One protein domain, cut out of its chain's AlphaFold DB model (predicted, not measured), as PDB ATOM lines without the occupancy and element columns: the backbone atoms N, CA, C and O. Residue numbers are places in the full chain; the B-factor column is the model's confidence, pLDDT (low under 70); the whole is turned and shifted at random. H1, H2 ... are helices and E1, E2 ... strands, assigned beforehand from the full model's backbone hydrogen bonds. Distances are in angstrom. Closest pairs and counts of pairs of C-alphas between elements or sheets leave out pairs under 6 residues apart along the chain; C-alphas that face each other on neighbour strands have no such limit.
ATOM      1  N   LEU A 317      35.613  36.809  27.291       89.12
ATOM      2  CA  LEU A 317      36.913  37.291  27.750       89.12
ATOM      3  C   LEU A 317      37.015  37.198  29.276       89.12
ATOM      4  O   LEU A 317      38.094  36.960  29.809       89.12
ATOM      5  N   LEU A 318      35.892  37.409  29.966       92.56
ATOM      6  CA  LEU A 318      35.786  37.272  31.412       92.56
ATOM      7  C   LEU A 318      35.097  35.946  31.796       92.56
ATOM      8  O   LEU A 318      34.178  35.523  31.084       92.56
ATOM      9  N   PRO A 319      35.472  35.324  32.931       92.25
ATOM     10  CA  PRO A 319      36.565  35.726  33.822       92.25
ATOM     11  C   PRO A 319      37.939  35.513  33.169       92.25
ATOM     12  O   PRO A 319      38.106  34.623  32.341       92.25
ATOM     13  N   LEU A 320      38.928  36.322  33.553       87.94
ATOM     14  CA  LEU A 320      40.305  36.106  33.114       87.94
ATOM     15  C   LEU A 320      40.836  34.823  33.767       87.94
ATOM     16  O   LEU A 320      41.125  34.806  34.961       87.94
ATOM     17  N   THR A 321      40.971  33.754  32.985       84.19
ATOM     18  CA  THR A 321      41.613  32.506  33.417       84.19
ATOM     19  C   THR A 321      43.069  32.450  32.936       84.19
ATOM     20  O   THR A 321      43.448  33.085  31.947       84.19
ATOM     21  N   ASP A 322      43.919  31.711  33.655       83.88
ATOM     22  CA  ASP A 322      45.328  31.474  33.298       83.88
ATOM     23  C   ASP A 322      46.162  32.755  33.107       83.88
ATOM     24  O   ASP A 322      46.850  32.932  32.099       83.88
ATOM     25  N   PHE A 323      46.077  33.689  34.057       82.56
ATOM     26  CA  PHE A 323      46.800  34.968  34.015       82.56
ATOM     27  C   PHE A 323      48.237  34.904  34.551       82.56
ATOM     28  O   PHE A 323      49.049  35.776  34.240       82.56
ATOM     29  N   LYS A 324      48.579  33.888  35.353       81.38
ATOM     30  CA  LYS A 324      49.908  33.778  35.972       81.38
ATOM     31  C   LYS A 324      50.998  33.678  34.900       81.38
ATOM     32  O   LYS A 324      50.925  32.841  34.006       81.38
ATOM     33  N   GLY A 325      52.008  34.543  34.995       80.81
ATOM     34  CA  GLY A 325      53.115  34.622  34.033       80.81
ATOM     35  C   GLY A 325      52.796  35.363  32.726       80.81
ATOM     36  O   GLY A 325      53.688  35.514  31.892       80.81
ATOM     37  N   LYS A 326      51.561  35.851  32.533       85.38
ATOM     38  CA  LYS A 326      51.217  36.742  31.416       85.38
ATOM     39  C   LYS A 326      51.539  38.191  31.768       85.38
ATOM     40  O   LYS A 326      51.499  38.579  32.931       85.38
ATOM     41  N   LYS A 327      51.824  38.995  30.743       88.19
ATOM     42  CA  LYS A 327      52.022  40.442  30.878       88.19
ATOM     43  C   LYS A 327      50.707  41.187  30.666       88.19
ATOM     44  O   LYS A 327      49.963  40.868  29.741       88.19
ATOM     45  N   PHE A 328      50.467  42.206  31.482       87.06
ATOM     46  CA  PHE A 328      49.267  43.033  31.482       87.06
ATOM     47  C   PHE A 328      49.621  44.487  31.182       87.06
ATOM     48  O   PHE A 328      50.462  45.086  31.848       87.06
ATOM     49  N   GLY A 329      48.961  45.063  30.177       88.25
ATOM     50  CA  GLY A 329      49.010  46.495  29.895       88.25
ATOM     51  C   GLY A 329      47.765  47.173  30.452       88.25
ATOM     52  O   GLY A 329      46.670  46.946  29.944       88.25
ATOM     53  N   LEU A 330      47.928  47.997  31.485       89.00
ATOM     54  CA  LEU A 330      46.851  48.763  32.102       89.00
ATOM     55  C   LEU A 330      46.852  50.189  31.553       89.00
ATOM     56  O   LEU A 330      47.880  50.870  31.574       89.00
ATOM     57  N   ILE A 331      45.702  50.637  31.055       87.94
ATOM     58  CA  ILE A 331      45.559  51.938  30.400       87.94
ATOM     59  C   ILE A 331      44.416  52.712  31.061       87.94
ATOM     60  O   ILE A 331      43.313  52.183  31.184       87.94
ATOM     61  N   GLY A 332      44.680  53.964  31.439       86.19
ATOM     62  CA  GLY A 332      43.677  54.910  31.937       86.19
ATOM     63  C   GLY A 332      44.010  55.494  33.310       86.19
ATOM     64  O   GLY A 332      44.453  54.774  34.202       86.19
ATOM     65  N   ASP A 333      43.744  56.787  33.503       84.25
ATOM     66  CA  ASP A 333      44.054  57.525  34.738       84.25
ATOM     67  C   ASP A 333      43.435  56.873  35.988       84.25
ATOM     68  O   ASP A 333      44.108  56.640  36.996       84.25
ATOM     69  N   HIS A 334      42.176  56.435  35.882       88.94
ATOM     70  CA  HIS A 334      41.442  55.784  36.971       88.94
ATOM     71  C   HIS A 334      42.005  54.423  37.412       88.94
ATOM     72  O   HIS A 334      41.608  53.915  38.459       88.94
ATOM     73  N   VAL A 335      42.960  53.841  36.678       90.56
ATOM     74  CA  VAL A 335      43.675  52.635  37.122       90.56
ATOM     75  C   VAL A 335      44.531  52.928  38.359       90.56
ATOM     76  O   VAL A 335      44.593  52.100  39.269       90.56
ATOM     77  N   LYS A 336      45.178  54.101  38.418       88.56
ATOM     78  CA  LYS A 336      45.966  54.551  39.583       88.56
ATOM     79  C   LYS A 336      45.245  55.601  40.424       88.56
ATOM     80  O   LYS A 336      45.507  55.694  41.621       88.56
ATOM     81  N   HIS A 337      44.326  56.352  39.823       85.31
ATOM     82  CA  HIS A 337      43.592  57.444  40.460       85.31
ATOM     83  C   HIS A 337      42.069  57.235  40.349       85.31
ATOM     84  O   HIS A 337      41.365  58.034  39.726       85.31
ATOM     85  N   PRO A 338      41.523  56.132  40.901       87.19
ATOM     86  CA  PRO A 338      40.091  55.865  40.826       87.19
ATOM     87  C   PRO A 338      39.292  56.917  41.600       87.19
ATOM     88  O   PRO A 338      39.711  57.383  42.664       87.19
ATOM     89  N   ALA A 339      38.104  57.246  41.095       83.25
ATOM     90  CA  ALA A 339      37.098  57.938  41.889       83.25
ATOM     91  C   ALA A 339      36.534  56.941  42.912       83.25
ATOM     92  O   ALA A 339      35.765  56.052  42.562       83.25
ATOM     93  N   ILE A 340      36.980  57.050  44.164       81.94
ATOM     94  CA  ILE A 340      36.609  56.112  45.235       81.94
ATOM     95  C   ILE A 340      35.257  56.435  45.885       81.94
ATOM     96  O   ILE A 340      34.658  55.561  46.500       81.94
ATOM     97  N   CYS A 341      34.769  57.669  45.746       77.56
ATOM     98  CA  CYS A 341      33.460  58.101  46.223       77.56
ATOM     99  C   CYS A 341      32.945  59.301  45.417       77.56
ATOM    100  O   CYS A 341      33.692  59.914  44.646       77.56
ATOM    101  N   GLY A 342      31.669  59.643  45.620       74.12
ATOM    102  CA  GLY A 342      31.113  60.927  45.190       74.12
ATOM    103  C   GLY A 342      31.759  62.109  45.926       74.12
ATOM    104  O   GLY A 342      32.479  61.934  46.911       74.12
ATOM    105  N   GLY A 343      31.529  63.321  45.421       72.31
ATOM    106  CA  GLY A 343      31.999  64.552  46.057       72.31
ATOM    107  C   GLY A 343      30.953  65.174  46.982       72.31
ATOM    108  O   GLY A 343      29.772  64.855  46.914       72.31
ATOM    109  N   GLY A 344      31.376  66.137  47.799       72.38
ATOM    110  CA  GLY A 344      30.453  66.966  48.567       72.38
ATOM    111  C   GLY A 344      30.123  66.392  49.941       72.38
ATOM    112  O   GLY A 344      31.020  66.105  50.731       72.38
ATOM    113  N   SER A 345      28.835  66.322  50.281       66.38
ATOM    114  CA  SER A 345      28.380  65.964  51.620       66.38
ATOM    115  C   SER A 345      28.718  64.499  51.865       66.38
ATOM    116  O   SER A 345      29.304  64.177  52.888       66.38
ATOM    117  N   SER A 346      28.541  63.638  50.867       68.38
ATOM    118  CA  SER A 346      28.871  62.218  50.930       68.38
ATOM    119  C   SER A 346      30.367  61.878  50.993       68.38
ATOM    120  O   SER A 346      30.700  60.731  51.282       68.38
ATOM    121  N   GLU A 347      31.283  62.833  50.787       74.12
ATOM    122  CA  GLU A 347      32.726  62.559  50.793       74.12
ATOM    123  C   GLU A 347      33.210  62.088  52.173       74.12
ATOM    124  O   GLU A 347      33.036  62.760  53.190       74.12
ATOM    125  N   VAL A 348      33.878  60.936  52.205       75.62
ATOM    126  CA  VAL A 348      34.455  60.341  53.416       75.62
ATOM    127  C   VAL A 348      35.925  60.048  53.141       75.62
ATOM    128  O   VAL A 348      36.302  59.714  52.022       75.62
ATOM    129  N   LYS A 349      36.797  60.163  54.146       79.94
ATOM    130  CA  LYS A 349      38.179  59.690  54.008       79.94
ATOM    131  C   LYS A 349      38.233  58.220  54.432       79.94
ATOM    132  O   LYS A 349      37.963  57.953  55.598       79.94
ATOM    133  N   PRO A 350      38.624  57.272  53.563       86.12
ATOM    134  CA  PRO A 350      38.747  55.888  53.991       86.12
ATOM    135  C   PRO A 350      40.027  55.682  54.820       86.12
ATOM    136  O   PRO A 350      40.985  56.469  54.712       86.12
ATOM    137  N   TYR A 351      40.068  54.602  55.608       87.31
ATOM    138  CA  TYR A 351      41.297  54.126  56.265       87.31
ATOM    139  C   TYR A 351      42.414  53.913  55.240       87.31
ATOM    140  O   TYR A 351      43.492  54.511  55.342       87.31
ATOM    141  N   TYR A 352      42.093  53.163  54.189       87.62
ATOM    142  CA  TYR A 352      42.904  52.947  53.000       87.62
ATOM    143  C   TYR A 352      41.991  52.678  51.797       87.62
ATOM    144  O   TYR A 352      40.799  52.422  51.948       87.62
ATOM    145  N   SER A 353      42.549  52.736  50.593       90.19
ATOM    146  CA  SER A 353      41.874  52.297  49.376       90.19
ATOM    147  C   SER A 353      42.818  51.436  48.548       90.19
ATOM    148  O   SER A 353      44.035  51.633  48.563       90.19
ATOM    149  N   ILE A 354      42.251  50.471  47.830       90.81
ATOM    150  CA  ILE A 354      42.985  49.624  46.892       90.81
ATOM    151  C   ILE A 354      42.670  50.139  45.490       90.81
ATOM    152  O   ILE A 354      41.508  50.239  45.100       90.81
ATOM    153  N   THR A 355      43.703  50.520  44.741       93.31
ATOM    154  CA  THR A 355      43.542  50.940  43.346       93.31
ATOM    155  C   THR A 355      43.465  49.713  42.436       93.31
ATOM    156  O   THR A 355      44.065  48.684  42.763       93.31
ATOM    157  N   PRO A 356      42.808  49.806  41.264       93.31
ATOM    158  CA  PRO A 356      42.858  48.738  40.266       93.31
ATOM    159  C   PRO A 356      44.291  48.314  39.912       93.31
ATOM    160  O   PRO A 356      44.560  47.128  39.756       93.31
ATOM    161  N   TYR A 357      45.230  49.267  39.847       94.25
ATOM    162  CA  TYR A 357      46.652  48.974  39.658       94.25
ATOM    163  C   TYR A 357      47.202  48.051  40.748       94.25
ATOM    164  O   TYR A 357      47.776  47.014  40.431       94.25
ATOM    165  N   ASN A 358      47.018  48.421  42.021       94.62
ATOM    166  CA  ASN A 358      47.566  47.670  43.150       94.62
ATOM    167  C   ASN A 358      46.960  46.264  43.226       94.62
ATOM    168  O   ASN A 358      47.709  45.308  43.390       94.62
ATOM    169  N   ALA A 359      45.642  46.136  43.029       92.50
ATOM    170  CA  ALA A 359      44.959  44.842  43.024       92.50
ATOM    171  C   ALA A 359      45.481  43.911  41.915       92.50
ATOM    172  O   ALA A 359      45.711  42.730  42.144       92.50
ATOM    173  N   ILE A 360      45.720  44.436  40.708       91.62
ATOM    174  CA  ILE A 360      46.262  43.627  39.608       91.62
ATOM    175  C   ILE A 360      47.724  43.257  39.875       91.62
ATOM    176  O   ILE A 360      48.111  42.111  39.659       91.62
ATOM    177  N   VAL A 361      48.539  44.197  40.364       93.38
ATOM    178  CA  VAL A 361      49.942  43.938  40.728       93.38
ATOM    179  C   VAL A 361      50.056  42.848  41.792       93.38
ATOM    180  O   VAL A 361      50.951  42.013  41.686       93.38
ATOM    181  N   GLU A 362      49.162  42.831  42.778       93.06
ATOM    182  CA  GLU A 362      49.108  41.789  43.807       93.06
ATOM    183  C   GLU A 362      48.882  40.391  43.201       93.06
ATOM    184  O   GLU A 362      49.556  39.437  43.587       93.06
ATOM    185  N   GLU A 363      48.025  40.281  42.182       89.81
ATOM    186  CA  GLU A 363      47.683  39.008  41.530       89.81
ATOM    187  C   GLU A 363      48.727  38.512  40.513       89.81
ATOM    188  O   GLU A 363      48.987  37.308  40.412       89.81
ATOM    189  N   VAL A 364      49.327  39.412  39.718       89.50
ATOM    190  CA  VAL A 364      50.218  39.024  38.599       89.50
ATOM    191  C   VAL A 364      51.696  39.349  38.832       89.50
ATOM    192  O   VAL A 364      52.546  38.850  38.093       89.50
ATOM    193  N   GLY A 365      52.022  40.154  39.844       91.50
ATOM    194  CA  GLY A 365      53.361  40.672  40.124       91.50
ATOM    195  C   GLY A 365      53.720  41.916  39.303       91.50
ATOM    196  O   GLY A 365      53.454  41.993  38.104       91.50
ATOM    197  N   GLU A 366      54.393  42.887  39.930       93.25
ATOM    198  CA  GLU A 366      54.712  44.192  39.320       93.25
ATOM    199  C   GLU A 366      55.520  44.075  38.018       93.25
ATOM    200  O   GLU A 366      55.247  44.784  37.053       93.25
ATOM    201  N   ALA A 367      56.449  43.117  37.939       92.25
ATOM    202  CA  ALA A 367      57.259  42.869  36.740       92.25
ATOM    203  C   ALA A 367      56.433  42.462  35.500       92.25
ATOM    204  O   ALA A 367      56.924  42.536  34.371       92.25
ATOM    205  N   ASN A 368      55.189  42.029  35.708       89.81
ATOM    206  CA  ASN A 368      54.261  41.633  34.658       89.81
ATOM    207  C   ASN A 368      53.254  42.732  34.307       89.81
ATOM    208  O   ASN A 368      52.426  42.520  33.423       89.81
ATOM    209  N   VAL A 369      53.316  43.904  34.944       90.50
ATOM    210  CA  VAL A 369      52.388  45.012  34.705       90.50
ATOM    211  C   VAL A 369      53.110  46.168  34.021       90.50
ATOM    212  O   VAL A 369      54.187  46.599  34.418       90.50
ATOM    213  N   SER A 370      52.497  46.705  32.974       89.69
ATOM    214  CA  SER A 370      52.862  47.984  32.367       89.69
ATOM    215  C   SER A 370      51.682  48.941  32.497       89.69
ATOM    216  O   SER A 370      50.537  48.527  32.342       89.69
ATOM    217  N   TYR A 371      51.945  50.216  32.792       86.75
ATOM    218  CA  TYR A 371      50.904  51.229  32.986       86.75
ATOM    219  C   TYR A 371      51.128  52.462  32.118       86.75
ATOM    220  O   TYR A 371      52.224  53.021  32.105       86.75
ATOM    221  N   ALA A 372      50.065  52.917  31.461       84.12
ATOM    222  CA  ALA A 372      50.021  54.198  30.775       84.12
ATOM    223  C   ALA A 372      48.755  54.961  31.194       84.12
ATOM    224  O   ALA A 372      47.679  54.365  31.255       84.12
ATOM    225  N   PRO A 373      48.833  56.283  31.429       79.44
ATOM    226  CA  PRO A 373      47.673  57.062  31.865       79.44
ATOM    227  C   PRO A 373      46.548  57.135  30.826       79.44
ATOM    228  O   PRO A 373      45.421  57.450  31.185       79.44
ATOM    229  N   GLY A 374      46.790  56.833  29.546       82.31
ATOM    230  CA  GLY A 374      45.750  57.016  28.535       82.31
ATOM    231  C   GLY A 374      45.658  58.489  28.153       82.31
ATOM    232  O   GLY A 374      46.466  59.019  27.392       82.31
ATOM    233  N   CYS A 375      44.702  59.156  28.772       80.31
ATOM    234  CA  CYS A 375      44.504  60.591  28.760       80.31
ATOM    235  C   CYS A 375      44.170  61.037  30.185       80.31
ATOM    236  O   CYS A 375      43.713  60.243  31.007       80.31
ATOM    237  N   TYR A 376      44.380  62.315  30.479       83.94
ATOM    238  CA  TYR A 376      43.873  62.892  31.717       83.94
ATOM    239  C   TYR A 376      42.366  63.129  31.613       83.94
ATOM    240  O   TYR A 376      41.897  63.736  30.650       83.94
ATOM    241  N   THR A 377      41.622  62.663  32.616       86.19
ATOM    242  CA  THR A 377      40.154  62.773  32.698       86.19
ATOM    243  C   THR A 377      39.688  63.650  33.857       86.19
ATOM    244  O   THR A 377      38.489  63.787  34.098       86.19
ATOM    245  N   LYS A 542      52.159  62.093  21.924       64.06
ATOM    246  CA  LYS A 542      53.143  61.034  22.230       64.06
ATOM    247  C   LYS A 542      52.580  59.906  23.092       64.06
ATOM    248  O   LYS A 542      52.946  58.738  22.929       64.06
ATOM    249  N   ALA A 543      51.682  60.236  24.016       61.41
ATOM    250  CA  ALA A 543      51.033  59.236  24.856       61.41
ATOM    251  C   ALA A 543      50.138  58.293  24.034       61.41
ATOM    252  O   ALA A 543      50.149  57.082  24.268       61.41
ATOM    253  N   SER A 544      49.439  58.835  23.032       61.16
ATOM    254  CA  SER A 544      48.591  58.070  22.113       61.16
ATOM    255  C   SER A 544      49.401  57.089  21.254       61.16
ATOM    256  O   SER A 544      48.985  55.948  21.068       61.16
ATOM    257  N   GLU A 545      50.592  57.474  20.784       63.28
ATOM    258  CA  GLU A 545      51.483  56.579  20.023       63.28
ATOM    259  C   GLU A 545      52.014  55.413  20.867       63.28
ATOM    260  O   GLU A 545      52.020  54.263  20.421       63.28
ATOM    261  N   THR A 546      52.403  55.682  22.115       63.75
ATOM    262  CA  THR A 546      52.854  54.640  23.053       63.75
ATOM    263  C   THR A 546      51.734  53.634  23.337       63.75
ATOM    264  O   THR A 546      51.963  52.425  23.336       63.75
ATOM    265  N   GLN A 547      50.500  54.117  23.497       63.91
ATOM    266  CA  GLN A 547      49.320  53.273  23.705       63.91
ATOM    267  C   GLN A 547      48.947  52.460  22.473       63.91
ATOM    268  O   GLN A 547      48.654  51.276  22.601       63.91
ATOM    269  N   LEU A 548      48.989  53.058  21.279       63.44
ATOM    270  CA  LEU A 548      48.769  52.339  20.024       63.44
ATOM    271  C   LEU A 548      49.780  51.202  19.863       63.44
ATOM    272  O   LEU A 548      49.410  50.109  19.438       63.44
ATOM    273  N   ASN A 549      51.033  51.426  20.254       63.41
ATOM    274  CA  ASN A 549      52.050  50.382  20.248       63.41
ATOM    275  C   ASN A 549      51.739  49.274  21.267       63.41
ATOM    276  O   ASN A 549      51.869  48.102  20.929       63.41
ATOM    277  N   TRP A 550      51.246  49.599  22.465       64.88
ATOM    278  CA  TRP A 550      50.831  48.588  23.449       64.88
ATOM    279  C   TRP A 550      49.587  47.808  23.022       64.88
ATOM    280  O   TRP A 550      49.561  46.589  23.159       64.88
ATOM    281  N   LEU A 551      48.584  48.473  22.448       61.78
ATOM    282  CA  LEU A 551      47.378  47.833  21.915       61.78
ATOM    283  C   LEU A 551      47.697  46.907  20.736       61.78
ATOM    284  O   LEU A 551      47.056  45.875  20.580       61.78
ATOM    285  N   ARG A 552      48.724  47.230  19.940       58.47
ATOM    286  CA  ARG A 552      49.255  46.338  18.895       58.47
ATOM    287  C   ARG A 552      50.023  45.138  19.460       58.47
ATOM    288  O   ARG A 552      50.147  44.134  18.767       58.47
ATOM    289  N   MET A 553      50.536  45.234  20.689       52.44
ATOM    290  CA  MET A 553      51.258  44.158  21.384       52.44
ATOM    291  C   MET A 553      50.352  43.300  22.285       52.44
ATOM    292  O   MET A 553      50.699  42.158  22.584       52.44
ATOM    293  N   LEU A 554      49.194  43.819  22.707       50.50
ATOM    294  CA  LEU A 554      48.172  43.096  23.464       50.50
ATOM    295  C   LEU A 554      47.374  42.185  22.525       50.50
ATOM    296  O   LEU A 554      46.302  42.533  22.035       50.50
TER     297      LEU A 554
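AT A GLANCE: This is residues 317 to 377 and 542 to 554 of the 558 residues of the protein "Beta-glucosidase" of Fusarium sp. AF-6 (UniProt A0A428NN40). What shape? With little regular structure, parallel sheet E1 E2 sits between helices H1 and H2, while residues 342 to 347 stick out. How compact? Mixed helices and strands, E1, H1, E2, H2, hold 29 of 74 printed residues. The whole is loose, radius of gyration of the C-alphas 14.7 A, spanning 44 by 31 by 23 A.

HOW THE PARTS SIT: Which strands pair? E1, residues 328 to 331, and E2, residues 369 to 372, are parallel, N 330 and O 370 being within hydrogen-bond range at 2.8 A. With H1, residues 356 to 364, between them in the chain they form a strand-helix-strand unit, its crossover right-handed. And H2? The closest C-alphas of E1 and H2, residues 542 to 553, are those of Gly 329 and Trp 550, 7.0 A apart. In both helices every O i to N i+4 pair is within range.

IN THESE COORDINATES: Where does E1 begin? C-alpha 328 is at (49.267, 43.033, 31.482). Where does H2 end? C-alpha 553 is at (51.258, 44.158, 21.384).

THE WHOLE: How wide is the cut? C-alphas 377 and 542 are 16.8 A apart. Where is confidence low? Residues 345 to 346 and 542 to 554 have pLDDT under 70.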